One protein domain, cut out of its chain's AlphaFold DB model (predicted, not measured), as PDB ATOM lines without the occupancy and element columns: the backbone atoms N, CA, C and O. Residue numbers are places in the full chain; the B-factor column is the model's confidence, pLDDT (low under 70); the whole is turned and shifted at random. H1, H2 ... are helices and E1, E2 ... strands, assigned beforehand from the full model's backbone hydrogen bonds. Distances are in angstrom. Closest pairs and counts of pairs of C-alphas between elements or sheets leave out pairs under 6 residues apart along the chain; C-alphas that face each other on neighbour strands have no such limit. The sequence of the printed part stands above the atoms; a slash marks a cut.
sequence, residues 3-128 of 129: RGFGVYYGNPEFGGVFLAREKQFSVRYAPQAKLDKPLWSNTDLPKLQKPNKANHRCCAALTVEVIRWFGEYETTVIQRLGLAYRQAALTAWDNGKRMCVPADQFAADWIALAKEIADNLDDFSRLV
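AT A GLANCE: This is residues 3 to 128 of the 129 residues of an uncharacterized protein of Blastopirellula retiformator (UniProt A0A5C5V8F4). One long helix, H1, runs the length of the model, with a small three-stranded sheet packed across its first part on one side and H3 folded back along it on the other. H2 turns off at a corner at the far end of H1, the short H4 sits near its beginning, and the long link of residues 31 to 55 loops out over the sheet's face away from H1. The 126 printed residues hold three named strands and then four named helices, in the order E1 E2 E3 H1 H2 H3 H4; the sheet, E1 - E2 - E3, is antiparallel and the class is mixed, helices and strands. The whole is compact, with a radius of gyration of the C-alphas of 15.9 A and spans of 44 by 34 by 28 A.

IN THESE COORDINATES: E1, residues 6 to 11, begins at C-alpha 6 (222.247, 153.725, 355.222) and is 17.3 A long. E2 is residues 15 to 20, 16.5 A, and E3 residues 26 to 30, 13.5 A. H1, residues 56 to 81, begins at C-alpha 56 (232.067, 167.613, 346.386) and is 37.4 A long. H2 is residues 83 to 93, 15.7 A, and H3 residues 106 to 119, 20.1 A. H4, residues 123 to 127, is 8.2 A long and ends at C-alpha 127 (223.002, 163.072, 343.020).

HOW THE PARTS SIT: E1, E2 and E3 form a meander, each strand the antiparallel neighbour of the one before. The hairpin E1 and E2 has N 9 and O 17 at 2.9 A; the hairpin E2 and E3 has N 18 and O 28 at 2.8 A. H1 is on one face of the sheet, two layers, at a height over the sheet of 9.3 A, and runs across the strands, at 73 degrees to E1 on the local plane. The closest C-alphas of E2 and H1 are those of Val 17 and Cys 59, 6.3 A apart. H1 is the hub, touching three helices. H3 touches it at a shallow tilt of 19 degrees, opposite ways, with the C-alphas of Gly 71 and Ala 107 closest at 4.2 A. H1 and H2 only just touch, with 3 pairs of C-alphas within 8 A, and only at the corner; those of Ile 78 and Arg 86 are closest, 6.6 A. H1, with residues 56 to 60 alone, and H4 only just touch, with 3 such pairs; the closest C-alphas are those of Ala 60 and Phe 124, 6.4 A. H2 and H3 are apart. Every O i to N i+4 pair is within hydrogen-bond range in H1, H2 and H3; in H4 it is 0 of 1, beside 2 of 2 O i to N i+3 pairs.

THE WHOLE: The C-alphas of Ala 54 and Ala 84 are the two farthest apart, 45.0 A. The printed part has no cut. The links E3 to H1, 25 residues, and H2 to H3, 12 residues, are long; residues 92 to 99, of which 92 and 93 belong to H2, stand free. The mean pLDDT of the printed part is 87.9, and residues 122 to 128 are under 70.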
ATOM      1  N   ARG A   3     224.153 149.800 357.690       83.94
ATOM      2  CA  ARG A   3     222.957 149.640 358.526       83.94
ATOM      3  C   ARG A   3     221.697 149.684 357.668       83.94
ATOM      4  O   ARG A   3     221.719 150.153 356.535       83.94
ATOM      5  N   GLY A   4     220.574 149.234 358.230       80.81
ATOM      6  CA  GLY A   4     219.286 149.202 357.527       80.81
ATOM      7  C   GLY A   4     218.823 150.561 356.979       80.81
ATOM      8  O   GLY A   4     218.066 150.580 356.010       80.81
ATOM      9  N   PHE A   5     219.322 151.662 357.554       84.31
ATOM     10  CA  PHE A   5     218.997 153.049 357.210       84.31
ATOM     11  C   PHE A   5     220.049 153.754 356.327       84.31
ATOM     12  O   PHE A   5     219.810 154.867 355.853       84.31
ATOM     13  N   GLY A   6     221.202 153.132 356.061       89.56
ATOM     14  CA  GLY A   6     222.247 153.725 355.222       89.56
ATOM     15  C   GLY A   6     223.639 153.159 355.470       89.56
ATOM     16  O   GLY A   6     223.834 152.223 356.246       89.56
ATOM     17  N   VAL A   7     224.629 153.752 354.812       91.56
ATOM     18  CA  VAL A   7     226.038 153.387 354.974       91.56
ATOM     19  C   VAL A   7     226.870 154.630 355.255       91.56
ATOM     20  O   VAL A   7     226.726 155.645 354.582       91.56
ATOM     21  N   TYR A   8     227.728 154.549 356.272       93.50
ATOM     22  CA  TYR A   8     228.750 155.555 356.550       93.50
ATOM     23  C   TYR A   8     230.125 155.009 356.164       93.50
ATOM     24  O   TYR A   8     230.498 153.920 356.618       93.50
ATOM     25  N   TYR A   9     230.865 155.736 355.339       93.94
ATOM     26  CA  TYR A   9     232.201 155.379 354.861       93.94
ATOM     27  C   TYR A   9     233.064 156.636 354.792       93.94
ATOM     28  O   TYR A   9     232.566 157.717 354.504       93.94
ATOM     29  N   GLY A  10     234.349 156.514 355.097       93.50
ATOM     30  CA  GLY A  10     235.235 157.663 355.184       93.50
ATOM     31  C   GLY A  10     236.690 157.250 355.256       93.50
ATOM     32  O   GLY A  10     237.003 156.143 355.701       93.50
ATOM     33  N   ASN A  11     237.567 158.159 354.845       91.31
ATOM     34  CA  ASN A  11     239.009 158.016 354.957       91.31
ATOM     35  C   ASN A  11     239.616 159.301 355.563       91.31
ATOM     36  O   ASN A  11     239.015 160.374 355.448       91.31
ATOM     37  N   PRO A  12     240.766 159.227 356.259       90.19
ATOM     38  CA  PRO A  12     241.326 160.383 356.964       90.19
ATOM     39  C   PRO A  12     241.664 161.594 356.083       90.19
ATOM     40  O   PRO A  12     241.766 162.695 356.610       90.19
ATOM     41  N   GLU A  13     241.841 161.397 354.775       89.50
ATOM     42  CA  GLU A  13     242.193 162.454 353.821       89.50
ATOM     43  C   GLU A  13     240.975 163.302 353.429       89.50
ATOM     44  O   GLU A  13     241.067 164.524 353.327       89.50
ATOM     45  N   PHE A  14     239.813 162.667 353.260       91.44
ATOM     46  CA  PHE A  14     238.621 163.303 352.694       91.44
ATOM     47  C   PHE A  14     237.476 163.492 353.690       91.44
ATOM     48  O   PHE A  14     236.523 164.214 353.393       91.44
ATOM     49  N   GLY A  15     237.559 162.893 354.877       93.62
ATOM     50  CA  GLY A  15     236.480 162.886 355.859       93.62
ATOM     51  C   GLY A  15     235.535 161.709 355.633       93.62
ATOM     52  O   GLY A  15     235.971 160.601 355.321       93.62
ATOM     53  N   GLY A  16     234.239 161.920 355.834       94.88
ATOM     54  CA  GLY A  16     233.233 160.864 355.802       94.88
ATOM     55  C   GLY A  16     231.995 161.228 354.997       94.88
ATOM     56  O   GLY A  16     231.547 162.374 354.963       94.88
ATOM     57  N   VAL A  17     231.404 160.210 354.389       94.44
ATOM     58  CA  VAL A  17     230.136 160.268 353.677       94.44
ATOM     59  C   VAL A  17     229.140 159.331 354.343       94.44
ATOM     60  O   VAL A  17     229.432 158.178 354.654       94.44
ATOM     61  N   PHE A  18     227.928 159.837 354.534       93.50
ATOM     62  CA  PHE A  18     226.757 159.043 354.846       93.50
ATOM     63  C   PHE A  18     225.823 159.010 353.637       93.50
ATOM     64  O   PHE A  18     225.329 160.049 353.198       93.50
ATOM     65  N   LEU A  19     225.560 157.809 353.130       91.38
ATOM     66  CA  LEU A  19     224.588 157.548 352.076       91.38
ATOM     67  C   LEU A  19     223.294 157.029 352.713       91.38
ATOM     68  O   LEU A  19     223.240 155.899 353.212       91.38
ATOM     69  N   ALA A  20     222.261 157.869 352.729       88.75
ATOM     70  CA  ALA A  20     221.004 157.574 353.410       88.75
ATOM     71  C   ALA A  20     220.072 156.726 352.536       88.75
ATOM     72  O   ALA A  20     219.626 157.181 351.485       88.75
ATOM     73  N   ARG A  21     219.682 155.535 352.996       85.75
ATOM     74  CA  ARG A  21     218.791 154.644 352.233       85.75
ATOM     75  C   ARG A  21     217.368 155.194 352.122       85.75
ATOM     76  O   ARG A  21     216.785 155.196 351.047       85.75
ATOM     77  N   GLU A  22     216.814 155.679 353.230       81.94
ATOM     78  CA  GLU A  22     215.414 156.140 353.314       81.94
ATOM     79  C   GLU A  22     215.162 157.458 352.569       81.94
ATOM     80  O   GLU A  22     214.022 157.810 352.284       81.94
ATOM     81  N   LYS A  23     216.228 158.187 352.231       77.56
ATOM     82  CA  LYS A  23     216.173 159.477 351.533       77.56
ATOM     83  C   LYS A  23     216.738 159.353 350.123       77.56
ATOM     84  O   LYS A  23     217.592 160.147 349.748       77.56
ATOM     85  N   GLN A  24     216.306 158.320 349.396       82.88
ATOM     86  CA  GLN A  24     216.660 158.089 347.989       82.88
ATOM     87  C   GLN A  24     218.173 158.146 347.730       82.88
ATOM     88  O   GLN A  24     218.627 158.774 346.784       82.88
ATOM     89  N   PHE A  25     218.967 157.524 348.608       84.56
ATOM     90  CA  PHE A  25     220.430 157.531 348.513       84.56
ATOM     91  C   PHE A  25     221.052 158.939 348.563       84.56
ATOM     92  O   PHE A  25     222.105 159.175 347.983       84.56
ATOM     93  N   SER A  26     220.451 159.878 349.309       86.25
ATOM     94  CA  SER A  26     221.045 161.210 349.487       86.25
ATOM     95  C   SER A  26     222.414 161.145 350.175       86.25
ATOM     96  O   SER A  26     222.580 160.484 351.209       86.25
ATOM     97  N   VAL A  27     223.370 161.885 349.614       89.06
ATOM     98  CA  VAL A  27     224.748 161.997 350.104       89.06
ATOM     99  C   VAL A  27     224.841 163.090 351.165       89.06
ATOM    100  O   VAL A  27     224.387 164.223 350.979       89.06
ATOM    101  N   ARG A  28     225.457 162.764 352.300       92.38
ATOM    102  CA  ARG A  28     225.758 163.702 353.386       92.38
ATOM    103  C   ARG A  28     227.223 163.608 353.765       92.38
ATOM    104  O   ARG A  28     227.771 162.518 353.803       92.38
ATOM    105  N   TYR A  29     227.827 164.741 354.080       94.25
ATOM    106  CA  TYR A  29     229.243 164.853 354.389       94.25
ATOM    107  C   TYR A  29     229.483 165.099 355.881       94.25
ATOM    108  O   TYR A  29     228.712 165.821 356.516       94.25
ATOM    109  N   ALA A  30     230.577 164.566 356.412       94.44
ATOM    110  CA  ALA A  30     231.155 164.902 357.707       94.44
ATOM    111  C   ALA A  30     232.666 165.157 357.546       94.44
ATOM    112  O   ALA A  30     233.325 164.391 356.845       94.44
ATOM    113  N   PRO A  31     233.246 166.172 358.211       92.19
ATOM    114  CA  PRO A  31     234.698 166.368 358.226       92.19
ATOM    115  C   PRO A  31     235.456 165.208 358.881       92.19
ATOM    116  O   PRO A  31     236.559 164.872 358.466       92.19
ATOM    117  N   GLN A  32     234.869 164.569 359.899       92.31
ATOM    118  CA  GLN A  32     235.443 163.356 360.474       92.31
ATOM    119  C   GLN A  32     235.268 162.161 359.534       92.31
ATOM    120  O   GLN A  32     234.208 161.980 358.941       92.31
ATOM    121  N   ALA A  33     236.307 161.329 359.447       92.06
ATOM    122  CA  ALA A  33     236.315 160.084 358.679       92.06
ATOM    123  C   ALA A  33     235.856 158.862 359.480       92.06
ATOM    124  O   ALA A  33     235.307 157.907 358.931       92.06
ATOM    125  N   LYS A  34     236.132 158.871 360.786       90.56
ATOM    126  CA  LYS A  34     235.808 157.787 361.711       90.56
ATOM    127  C   LYS A  34     234.653 158.211 362.606       90.56
ATOM    128  O   LYS A  34     234.505 159.385 362.932       90.56
ATOM    129  N   LEU A  35     233.853 157.228 363.000       88.00
ATOM    130  CA  LEU A  35     232.824 157.401 364.014       88.00
ATOM    131  C   LEU A  35     233.446 157.187 365.394       88.00
ATOM    132  O   LEU A  35     234.174 156.215 365.585       88.00
ATOM    133  N   ASP A  36     233.104 158.045 366.352       85.50
ATOM    134  CA  ASP A  36     233.562 157.910 367.743       85.50
ATOM    135  C   ASP A  36     232.910 156.714 368.454       85.50
ATOM    136  O   ASP A  36     233.446 156.169 369.417       85.50
ATOM    137  N   LYS A  37     231.741 156.289 367.965       86.75
ATOM    138  CA  LYS A  37     230.958 155.166 368.485       86.75
ATOM    139  C   LYS A  37     230.359 154.335 367.349       86.75
ATOM    140  O   LYS A  37     230.159 154.853 366.247       86.75
ATOM    141  N   PRO A  38     230.044 153.049 367.585       84.62
ATOM    142  CA  PRO A  38     229.332 152.246 366.602       84.62
ATOM    143  C   PRO A  38     227.982 152.873 366.237       84.62
ATOM    144  O   PRO A  38     227.266 153.387 367.093       84.62
ATOM    145  N   LEU A  39     227.627 152.795 364.957       85.81
ATOM    146  CA  LEU A  39     226.406 153.381 364.419       85.81
ATOM    147  C   LEU A  39     225.207 152.464 364.683       85.81
ATOM    148  O   LEU A  39     224.917 151.591 363.866       85.81
ATOM    149  N   TRP A  40     224.524 152.597 365.815       86.44
ATOM    150  CA  TRP A  40     223.327 151.794 366.108       86.44
ATOM    151  C   TRP A  40     222.053 152.445 365.570       86.44
ATOM    152  O   TRP A  40     221.121 151.750 365.172       86.44
ATOM    153  N   SER A  41     222.044 153.772 365.492       85.50
ATOM    154  CA  SER A  41     220.909 154.577 365.054       85.50
ATOM    155  C   SER A  41     221.356 155.859 364.339       85.50
ATOM    156  O   SER A  41     222.537 156.208 364.314       85.50
ATOM    157  N   ASN A  42     220.396 156.602 363.782       82.88
ATOM    158  CA  ASN A  42     220.660 157.899 363.150       82.88
ATOM    159  C   ASN A  42     221.215 158.951 364.126       82.88
ATOM    160  O   ASN A  42     221.864 159.893 363.682       82.88
ATOM    161  N   THR A  43     220.984 158.815 365.436       86.00
ATOM    162  CA  THR A  43     221.515 159.748 366.445       86.00
ATOM    163  C   THR A  43     222.983 159.478 366.780       86.00
ATOM    164  O   THR A  43     223.625 160.284 367.452       86.00
ATOM    165  N   ASP A  44     223.539 158.365 366.292       88.56
ATOM    166  CA  ASP A  44     224.963 158.056 366.397       88.56
ATOM    167  C   ASP A  44     225.785 158.657 365.253       88.56
ATOM    168  O   ASP A  44     227.014 158.591 365.282       88.56
ATOM    169  N   LEU A  45     225.121 159.245 364.249       88.38
ATOM    170  CA  LEU A  45     225.795 159.920 363.149       88.38
ATOM    171  C   LEU A  45     226.489 161.198 363.648       88.38
ATOM    172  O   LEU A  45     225.944 161.918 364.489       88.38
ATOM    173  N   PRO A  46     227.666 161.526 363.089       90.31
ATOM    174  CA  PRO A  46     228.304 162.809 363.326       90.31
ATOM    175  C   PRO A  46     227.433 163.953 362.799       90.31
ATOM    176  O   PRO A  46     226.435 163.742 362.106       90.31
ATOM    177  N   LYS A  47     227.833 165.197 363.069       91.00
ATOM    178  CA  LYS A  47     227.164 166.354 362.469       91.00
ATOM    179  C   LYS A  47     227.336 166.315 360.946       91.00
ATOM    180  O   LYS A  47     228.402 166.618 360.420       91.00
ATOM    181  N   LEU A  48     226.262 165.936 360.261       91.69
ATOM    182  CA  LEU A  48     226.212 165.813 358.814       91.69
ATOM    183  C   LEU A  48     225.802 167.131 358.157       91.69
ATOM    184  O   LEU A  48     224.851 167.788 358.583       91.69
ATOM    185  N   GLN A  49     226.459 167.467 357.056       91.94
ATOM    186  CA  GLN A  49     226.109 168.593 356.196       91.94
ATOM    187  C   GLN A  49     225.807 168.126 354.774       91.94
ATOM    188  O   GLN A  49     226.202 167.035 354.358       91.94
ATOM    189  N   LYS A  50     225.077 168.943 354.011       90.88
ATOM    190  CA  LYS A  50     225.020 168.734 352.560       90.88
ATOM    191  C   LYS A  50     226.424 168.976 351.986       90.88
ATOM    192  O   LYS A  50     227.083 169.920 352.437       90.88
ATOM    193  N   PRO A  51     226.892 168.157 351.035       90.62
ATOM    194  CA  PRO A  51     228.096 168.481 350.295       90.62
ATOM    195  C   PRO A  51     227.978 169.865 349.641       90.62
ATOM    196  O   PRO A  51     226.899 170.302 349.242       90.62
ATOM    197  N   ASN A  52     229.097 170.572 349.580       88.50
ATOM    198  CA  ASN A  52     229.255 171.881 348.969       88.50
ATOM    199  C   ASN A  52     230.403 171.818 347.949       88.50
ATOM    200  O   ASN A  52     231.088 170.805 347.835       88.50
ATOM    201  N   LYS A  53     230.652 172.914 347.225       86.88
ATOM    202  CA  LYS A  53     231.699 172.952 346.188       86.88
ATOM    203  C   LYS A  53     233.092 172.540 346.693       86.88
ATOM    204  O   LYS A  53     233.861 171.993 345.916       86.88
ATOM    205  N   ALA A  54     233.409 172.770 347.970       88.75
ATOM    206  CA  ALA A  54     234.726 172.465 348.529       88.75
ATOM    207  C   ALA A  54     234.935 170.967 348.812       88.75
ATOM    208  O   ALA A  54     236.058 170.488 348.723       88.75
ATOM    209  N   ASN A  55     233.875 170.220 349.137       89.25
ATOM    210  CA  ASN A  55     233.972 168.798 349.501       89.25
ATOM    211  C   ASN A  55     233.319 167.856 348.481       89.25
ATOM    212  O   ASN A  55     233.288 166.644 348.687       89.25
ATOM    213  N   HIS A  56     232.800 168.390 347.378       87.50
ATOM    214  CA  HIS A  56     232.067 167.613 346.386       87.50
ATOM    215  C   HIS A  56     232.925 166.513 345.745       87.50
ATOM    216  O   HIS A  56     232.542 165.344 345.778       87.50
ATOM    217  N   ARG A  57     234.137 166.861 345.299       87.56
ATOM    218  CA  ARG A  57     235.113 165.890 344.774       87.56
ATOM    219  C   ARG A  57     235.527 164.849 345.810       87.56
ATOM    220  O   ARG A  57     235.652 163.678 345.476       87.56
ATOM    221  N   CYS A  58     235.667 165.260 347.070       90.25
ATOM    222  CA  CYS A  58     235.960 164.354 348.182       90.25
ATOM    223  C   CYS A  58     234.829 163.331 348.373       90.25
ATOM    224  O   CYS A  58     235.085 162.137 348.498       90.25
ATOM    225  N   CYS A  59     233.569 163.778 348.337       90.94
ATOM    226  CA  CYS A  59     232.412 162.888 348.449       90.94
ATOM    227  C   CYS A  59     232.343 161.897 347.285       90.94
ATOM    228  O   CYS A  59     232.077 160.716 347.501       90.94
ATOM    229  N   ALA A  60     232.587 162.374 346.065       89.12
ATOM    230  CA  ALA A  60     232.564 161.545 344.871       89.12
ATOM    231  C   ALA A  60     233.683 160.486 344.912       89.12
ATOM    232  O   ALA A  60     233.400 159.304 344.738       89.12
ATOM    233  N   ALA A  61     234.911 160.873 345.273       89.94
ATOM    234  CA  ALA A  61     236.034 159.947 345.449       89.94
ATOM    235  C   ALA A  61     235.748 158.865 346.505       89.94
ATOM    236  O   ALA A  61     235.916 157.678 346.230       89.94
ATOM    237  N   LEU A  62     235.229 159.252 347.677       92.75
ATOM    238  CA  LEU A  62     234.816 158.304 348.721       92.75
ATOM    239  C   LEU A  62     233.704 157.358 348.239       92.75
ATOM    240  O   LEU A  62     233.672 156.186 348.616       92.75
ATOM    241  N   THR A  63     232.784 157.857 347.410       91.25
ATOM    242  CA  THR A  63     231.682 157.055 346.855       91.25
ATOM    243  C   THR A  63     232.201 156.030 345.846       91.25
ATOM    244  O   THR A  63     231.803 154.869 345.886       91.25
ATOM    245  N   VAL A  64     233.138 156.425 344.983       92.00
ATOM    246  CA  VAL A  64     233.828 155.503 344.068       92.00
ATOM    247  C   VAL A  64     234.566 154.423 344.857       92.00
ATOM    248  O   VAL A  64     234.442 153.242 344.536       92.00
ATOM    249  N   GLU A  65     235.283 154.805 345.917       92.56
ATOM    250  CA  GLU A  65     236.036 153.876 346.768       92.56
ATOM    251  C   GLU A  65     235.122 152.809 347.394       92.56
ATOM    252  O   GLU A  65     235.404 151.614 347.286       92.56
ATOM    253  N   VAL A  66     233.988 153.206 347.986       92.81
ATOM    254  CA  VAL A  66     233.073 152.242 348.622       92.81
ATOM    255  C   VAL A  66     232.368 151.337 347.607       92.81
ATOM    256  O   VAL A  66     232.164 150.155 347.880       92.81
ATOM    257  N   ILE A  67     232.016 151.859 346.430       92.81
ATOM    258  CA  ILE A  67     231.366 151.069 345.376       92.81
ATOM    259  C   ILE A  67     232.349 150.049 344.801       92.81
ATOM    260  O   ILE A  67     232.008 148.877 344.643       92.81
ATOM    261  N   ARG A  68     233.597 150.463 344.564       94.12
ATOM    262  CA  ARG A  68     234.664 149.551 344.154       94.12
ATOM    263  C   ARG A  68     234.882 148.455 345.197       94.12
ATOM    264  O   ARG A  68     234.974 147.285 344.833       94.12
ATOM    265  N   TRP A  69     234.886 148.818 346.480       94.62
ATOM    266  CA  TRP A  69     234.984 147.851 347.570       94.62
ATOM    267  C   TRP A  69     233.840 146.822 347.549       94.62
ATOM    268  O   TRP A  69     234.092 145.642 347.795       94.62
ATOM    269  N   PHE A  70     232.605 147.208 347.196       93.56
ATOM    270  CA  PHE A  70     231.514 146.239 346.996       93.56
ATOM    271  C   PHE A  70     231.819 145.248 345.863       93.56
ATOM    272  O   PHE A  70     231.617 144.047 346.040       93.56
ATOM    273  N   GLY A  71     232.355 145.712 344.731       95.12
ATOM    274  CA  GLY A  71     232.748 144.831 343.623       95.12
ATOM    275  C   GLY A  71     233.886 143.869 343.988       95.12
ATOM    276  O   GLY A  71     233.845 142.682 343.652       95.12
ATOM    277  N   GLU A  72     234.879 144.345 344.739       95.50
ATOM    278  CA  GLU A  72     235.985 143.523 345.247       95.50
ATOM    279  C   GLU A  72     235.510 142.497 346.287       95.50
ATOM    280  O   GLU A  72     235.962 141.347 346.289       95.50
ATOM    281  N   TYR A  73     234.554 142.879 347.139       95.12
ATOM    282  CA  TYR A  73     233.900 141.971 348.075       95.12
ATOM    283  C   TYR A  73     233.164 140.844 347.337       95.12
ATOM    284  O   TYR A  73     233.396 139.675 347.642       95.12
ATOM    285  N   GLU A  74     232.337 141.166 346.341       95.62
ATOM    286  CA  GLU A  74     231.604 140.162 345.553       95.62
ATOM    287  C   GLU A  74     232.559 139.228 344.797       95.62
ATOM    288  O   GLU A  74     232.399 138.006 344.830       95.62
ATOM    289  N   THR A  75     233.627 139.784 344.214       95.94
ATOM    290  CA  THR A  75     234.715 139.002 343.606       95.94
ATOM    291  C   THR A  75     235.319 138.021 344.611       95.94
ATOM    292  O   THR A  75     235.456 136.831 344.329       95.94
ATOM    293  N   THR A  76     235.639 138.500 345.815       96.88
ATOM    294  CA  THR A  76     236.239 137.685 346.878       96.88
ATOM    295  C   THR A  76     235.294 136.581 347.352       96.88
ATOM    296  O   THR A  76     235.737 135.459 347.598       96.88
ATOM    297  N   VAL A  77     233.993 136.865 347.472       95.88
ATOM    298  CA  VAL A  77     232.981 135.868 347.849       95.88
ATOM    299  C   VAL A  77     232.925 134.747 346.816       95.88
ATOM    300  O   VAL A  77     232.997 133.578 347.199       95.88
ATOM    301  N   ILE A  78     232.867 135.077 345.525       95.75
ATOM    302  CA  ILE A  78     232.849 134.075 344.449       95.75
ATOM    303  C   ILE A  78     234.153 133.268 344.436       95.75
ATOM    304  O   ILE A  78     234.103 132.044 344.348       95.75
ATOM    305  N   GLN A  79     235.310 133.920 344.577       96.69
ATOM    306  CA  GLN A  79     236.610 133.240 344.592       96.69
ATOM    307  C   GLN A  79     236.766 132.273 345.772       96.69
ATOM    308  O   GLN A  79     237.378 131.218 345.620       96.69
ATOM    309  N   ARG A  80     236.241 132.623 346.953       98.00
ATOM    310  CA  ARG A  80     236.422 131.823 348.176       98.00
ATOM    311  C   ARG A  80     235.347 130.766 348.388       98.00
ATOM    312  O   ARG A  80     235.651 129.707 348.924       98.00
ATOM    313  N   LEU A  81     234.100 131.071 348.039       97.56
ATOM    314  CA  LEU A  81     232.930 130.245 348.371       97.56
ATOM    315  C   LEU A  81     232.237 129.674 347.125       97.56
ATOM    316  O   LEU A  81     231.381 128.801 347.243       97.56
ATOM    317  N   GLY A  82     232.625 130.128 345.934       96.62
ATOM    318  CA  GLY A  82     232.063 129.691 344.664       96.62
ATOM    319  C   GLY A  82     230.793 130.445 344.270       96.62
ATOM    320  O   GLY A  82     230.061 131.001 345.093       96.62
ATOM    321  N   LEU A  83     230.502 130.427 342.968       95.94
ATOM    322  CA  LEU A  83     229.317 131.071 342.401       95.94
ATOM    323  C   LEU A  83     228.010 130.468 342.945       95.94
ATOM    324  O   LEU A  83     227.092 131.208 343.294       95.94
ATOM    325  N   ALA A  84     227.951 129.139 343.079       95.81
ATOM    326  CA  ALA A  84     226.770 128.430 343.576       95.81
ATOM    327  C   ALA A  84     226.378 128.873 344.997       95.81
ATOM    328  O   ALA A  84     225.198 129.073 345.284       95.81
ATOM    329  N   TYR A  85     227.366 129.102 345.870       95.94
ATOM    330  CA  TYR A  85     227.125 129.653 347.203       95.94
ATOM    331  C   TYR A  85     226.481 131.040 347.123       95.94
ATOM    332  O   TYR A  85     225.482 131.309 347.794       95.94
ATOM    333  N   ARG A  86     227.027 131.930 346.281       94.25
ATOM    334  CA  ARG A  86     226.512 133.300 346.163       94.25
ATOM    335  C   ARG A  86     225.091 133.327 345.604       94.25
ATOM    336  O   ARG A  86     224.267 134.082 346.118       94.25
ATOM    337  N   GLN A  87     224.805 132.490 344.608       93.12
ATOM    338  CA  GLN A  87     223.464 132.315 344.044       93.12
ATOM    339  C   GLN A  87     222.471 131.869 345.117       93.12
ATOM    340  O   GLN A  87     221.457 132.532 345.307       93.12
ATOM    341  N   ALA A  88     222.801 130.829 345.889       92.75
ATOM    342  CA  ALA A  88     221.948 130.361 346.981       92.75
ATOM    343  C   ALA A  88     221.693 131.459 348.032       92.75
ATOM    344  O   ALA A  88     220.561 131.631 348.490       92.75
ATOM    345  N   ALA A  89     222.718 132.247 348.373       91.19
ATOM    346  CA  ALA A  89     222.579 133.373 349.293       91.19
ATOM    347  C   ALA A  89     221.634 134.465 348.756       91.19
ATOM    348  O   ALA A  89     220.846 135.014 349.524       91.19
ATOM    349  N   LEU A  90     221.688 134.775 347.454       88.31
ATOM    350  CA  LEU A  90     220.766 135.725 346.820       88.31
ATOM    351  C   LEU A  90     219.336 135.186 346.776       88.31
ATOM    352  O   LEU A  90     218.416 135.908 347.147       88.31
ATOM    353  N   THR A  91     219.148 133.918 346.406       87.25
ATOM    354  CA  THR A  91     217.825 133.275 346.384       87.25
ATOM    355  C   THR A  91     217.166 133.287 347.763       87.25
ATOM    356  O   THR A  91     215.976 133.559 347.865       87.25
ATOM    357  N   ALA A  92     217.925 133.065 348.839       85.88
ATOM    358  CA  ALA A  92     217.392 133.136 350.201       85.88
ATOM    359  C   ALA A  92     216.929 134.550 350.607       85.88
ATOM    360  O   ALA A  92     216.119 134.703 351.520       85.88
ATOM    361  N   TRP A  93     217.472 135.592 349.971       79.75
ATOM    362  CA  TRP A  93     217.129 136.995 350.230       79.75
ATOM    363  C   TRP A  93     216.062 137.536 349.275       79.75
ATOM    364  O   TRP A  93     215.475 138.594 349.544       79.75
ATOM    365  N   ASP A  94     215.812 136.828 348.176       78.19
ATOM    366  CA  ASP A  94     214.773 137.161 347.222       78.19
ATOM    367  C   ASP A  94     213.399 136.859 347.827       78.19
ATOM    368  O   ASP A  94     213.008 135.720 348.065       78.19
ATOM    369  N   ASN A  95     212.656 137.924 348.107       76.00
ATOM    370  CA  ASN A  95     211.291 137.839 348.608       76.00
ATOM    371  C   ASN A  95     210.250 137.989 347.485       76.00
ATOM    372  O   ASN A  95     209.102 138.340 347.771       76.00
ATOM    373  N   GLY A  96     210.659 137.815 346.222       75.19
ATOM    374  CA  GLY A  96     209.827 137.930 345.022       75.19
ATOM    375  C   GLY A  96     209.372 139.356 344.705       75.19
ATOM    376  O   GLY A  96     208.629 139.571 343.752       75.19
ATOM    377  N   LYS A  97     209.780 140.346 345.511       75.50
ATOM    378  CA  LYS A  97     209.398 141.759 345.347       75.50
ATOM    379  C   LYS A  97     210.531 142.631 344.818       75.50
ATOM    380  O   LYS A  97     210.298 143.805 344.540       75.50
ATOM    381  N   ARG A  98     211.761 142.120 344.753       70.69
ATOM    382  CA  ARG A  98     212.951 142.902 344.398       70.69
ATOM    383  C   ARG A  98     213.607 142.297 343.173       70.69
ATOM    384  O   ARG A  98     213.780 141.090 343.105       70.69
ATOM    385  N   MET A  99     214.016 143.150 342.241       71.94
ATOM    386  CA  MET A  99     214.907 142.716 341.174       71.94
ATOM    387  C   MET A  99     216.256 142.359 341.798       71.94
ATOM    388  O   MET A  99     216.845 143.177 342.507       71.94
ATOM    389  N   CYS A 100     216.715 141.136 341.556       74.62
ATOM    390  CA  CYS A 100     218.047 140.695 341.931       74.62
ATOM    391  C   CYS A 100     218.861 140.483 340.659       74.62
ATOM    392  O   CYS A 100     218.457 139.728 339.776       74.62
ATOM    393  N   VAL A 101     220.004 141.155 340.573       83.56
ATOM    394  CA  VAL A 101     220.986 140.913 339.514       83.56
ATOM    395  C   VAL A 101     221.511 139.467 339.643       83.56
ATOM    396  O   VAL A 101     221.569 138.929 340.755       83.56
ATOM    397  N   PRO A 102     221.865 138.782 338.545       89.25
ATOM    398  CA  PRO A 102     222.523 137.481 338.622       89.25
ATOM    399  C   PRO A 102     223.841 137.537 339.408       89.25
ATOM    400  O   PRO A 102     224.604 138.497 339.309       89.25
ATOM    401  N   ALA A 103     224.124 136.504 340.206       91.31
ATOM    402  CA  ALA A 103     225.277 136.483 341.117       91.31
ATOM    403  C   ALA A 103     226.632 136.699 340.420       91.31
ATOM    404  O   ALA A 103     227.550 137.251 341.017       91.31
ATOM    405  N   ASP A 104     226.758 136.253 339.175       92.12
ATOM    406  CA  ASP A 104     227.943 136.376 338.328       92.12
ATOM    407  C   ASP A 104     228.134 137.784 337.743       92.12
ATOM    408  O   ASP A 104     229.241 138.121 337.327       92.12
ATOM    409  N   GLN A 105     227.096 138.626 337.757       93.06
ATOM    410  CA  GLN A 105     227.141 140.001 337.245       93.06
ATOM    411  C   GLN A 105     227.409 141.041 338.340       93.06
ATOM    412  O   GLN A 105     227.999 142.079 338.060       93.06
ATOM    413  N   PHE A 106     227.078 140.736 339.600       89.75
ATOM    414  CA  PHE A 106     227.217 141.654 340.742       89.75
ATOM    415  C   PHE A 106     228.572 142.375 340.802       89.75
ATOM    416  O   PHE A 106     228.628 143.593 340.947       89.75
ATOM    417  N   ALA A 107     229.674 141.627 340.699       92.88
ATOM    418  CA  ALA A 107     231.011 142.207 340.780       92.88
ATOM    419  C   ALA A 107     231.291 143.168 339.614       92.88
ATOM    420  O   ALA A 107     231.797 144.271 339.832       92.88
ATOM    421  N   ALA A 108     230.942 142.762 338.390       93.75
ATOM    422  CA  ALA A 108     231.160 143.556 337.188       93.75
ATOM    423  C   ALA A 108     230.320 144.840 337.204       93.75
ATOM    424  O   ALA A 108     230.856 145.910 336.924       93.75
ATOM    425  N   ASP A 109     229.056 144.752 337.614       94.19
ATOM    426  CA  ASP A 109     228.141 145.894 337.679       94.19
ATOM    427  C   ASP A 109     228.606 146.938 338.698       94.19
ATOM    428  O   ASP A 109     228.596 148.137 338.410       94.19
ATOM    429  N   TRP A 110     229.096 146.508 339.868       94.62
ATOM    430  CA  TRP A 110     229.671 147.435 340.846       94.62
ATOM    431  C   TRP A 110     230.923 148.137 340.317       94.62
ATOM    432  O   TRP A 110     231.077 149.345 340.495       94.62
ATOM    433  N   ILE A 111     231.812 147.405 339.646       93.44
ATOM    434  CA  ILE A 111     233.033 147.979 339.067       93.44
ATOM    435  C   ILE A 111     232.688 148.953 337.932       93.44
ATOM    436  O   ILE A 111     233.284 150.030 337.846       93.44
ATOM    437  N   ALA A 112     231.710 148.612 337.091       93.94
ATOM    438  CA  ALA A 112     231.223 149.478 336.025       93.94
ATOM    439  C   ALA A 112     230.613 150.770 336.587       93.94
ATOM    440  O   ALA A 112     230.969 151.853 336.129       93.94
ATOM    441  N   LEU A 113     229.791 150.676 337.636       91.69
ATOM    442  CA  LEU A 113     229.217 151.840 338.310       91.69
ATOM    443  C   LEU A 113     230.297 152.733 338.940       91.69
ATOM    444  O   LEU A 113     230.243 153.955 338.815       91.69
ATOM    445  N   ALA A 114     231.296 152.141 339.605       92.00
ATOM    446  CA  ALA A 114     232.417 152.900 340.160       92.00
ATOM    447  C   ALA A 114     233.159 153.679 339.065       92.00
ATOM    448  O   ALA A 114     233.511 154.842 339.268       92.00
ATOM    449  N   LYS A 115     233.362 153.051 337.900       92.06
ATOM    450  CA  LYS A 115     233.974 153.690 336.736       92.06
ATOM    451  C   LYS A 115     233.107 154.823 336.187       92.06
ATOM    452  O   LYS A 115     233.625 155.910 335.980       92.06
ATOM    453  N   GLU A 116     231.805 154.608 336.012       90.94
ATOM    454  CA  GLU A 116     230.886 155.640 335.519       90.94
ATOM    455  C   GLU A 116     230.891 156.880 336.422       90.94
ATOM    456  O   GLU A 116     230.959 158.008 335.935       90.94
ATOM    457  N   ILE A 117     230.897 156.690 337.743       87.00
ATOM    458  CA  ILE A 117     230.985 157.801 338.698       87.00
ATOM    459  C   ILE A 117     232.356 158.489 338.618       87.00
ATOM    460  O   ILE A 117     232.422 159.716 338.680       87.00
ATOM    461  N   ALA A 118     233.441 157.725 338.472       88.25
ATOM    462  CA  ALA A 118     234.793 158.268 338.338       88.25
ATOM    463  C   ALA A 118     234.978 159.086 337.044       88.25
ATOM    464  O   ALA A 118     235.642 160.122 337.062       88.25
ATOM    465  N   ASP A 119     234.349 158.664 335.949       88.19
ATOM    466  CA  ASP A 119     234.378 159.374 334.668       88.19
ATOM    467  C   ASP A 119     233.501 160.648 334.700       88.19
ATOM    468  O   ASP A 119     233.705 161.564 333.903       88.19
ATOM    469  N   ASN A 120     232.567 160.748 335.657       83.56
ATOM    470  CA  ASN A 120     231.599 161.844 335.798       83.56
ATOM    471  C   ASN A 120     231.667 162.545 337.175       83.56
ATOM    472  O   ASN A 120     230.652 163.020 337.693       83.56
ATOM    473  N   LEU A 121     232.855 162.637 337.787       75.56
ATOM    474  CA  LEU A 121     233.028 163.184 339.148       75.56
ATOM    475  C   LEU A 121     232.463 164.602 339.319       75.56
ATOM    476  O   LEU A 121     231.900 164.918 340.368       75.56
ATOM    477  N   ASP A 122     232.586 165.455 338.299       69.88
ATOM    478  CA  ASP A 122     232.079 166.831 338.349       69.88
ATOM    479  C   ASP A 122     230.526 166.880 338.259       69.88
ATOM    480  O   ASP A 122     229.883 167.772 338.826       69.88
ATOM    481  N   ASP A 123     229.902 165.856 337.664       69.56
ATOM    482  CA  ASP A 123     228.446 165.691 337.517       69.56
ATOM    483  C   ASP A 123     227.788 164.988 338.717       69.56
ATOM    484  O   ASP A 123     226.560 165.019 338.868       69.56
ATOM    485  N   PHE A 124     228.592 164.464 339.651       64.19
ATOM    486  CA  PHE A 124     228.131 163.892 340.921       64.19
ATOM    487  C   PHE A 124     227.260 164.875 341.725       64.19
ATOM    488  O   PHE A 124     226.581 164.500 342.674       64.19
ATOM    489  N   SER A 125     227.271 166.166 341.374       56.12
ATOM    490  CA  SER A 125     226.498 167.229 342.022       56.12
ATOM    491  C   SER A 125     224.990 167.039 341.854       56.12
ATOM    492  O   SER A 125     224.235 167.437 342.739       56.12
ATOM    493  N   ARG A 126     224.554 166.350 340.789       55.06
ATOM    494  CA  ARG A 126     223.140 166.034 340.533       55.06
ATOM    495  C   ARG A 126     222.564 164.978 341.482       55.06
ATOM    496  O   ARG A 126     221.368 165.000 341.738       55.06
ATOM    497  N   LEU A 127     223.402 164.098 342.040       51.78
ATOM    498  CA  LEU A 127     223.002 163.072 343.020       51.78
ATOM    499  C   LEU A 127     222.895 163.621 344.458       51.78
ATOM    500  O   LEU A 127     222.517 162.906 345.386       51.78
ATOM    501  N   VAL A 128     223.279 164.884 344.660       49.41
ATOM    502  CA  VAL A 128     223.428 165.519 345.979       49.41
ATOM    503  C   VAL A 128     222.317 166.544 346.270       49.41
ATOM    504  O   VAL A 128     222.091 166.896 347.436       49.41
TER     505      VAL A 128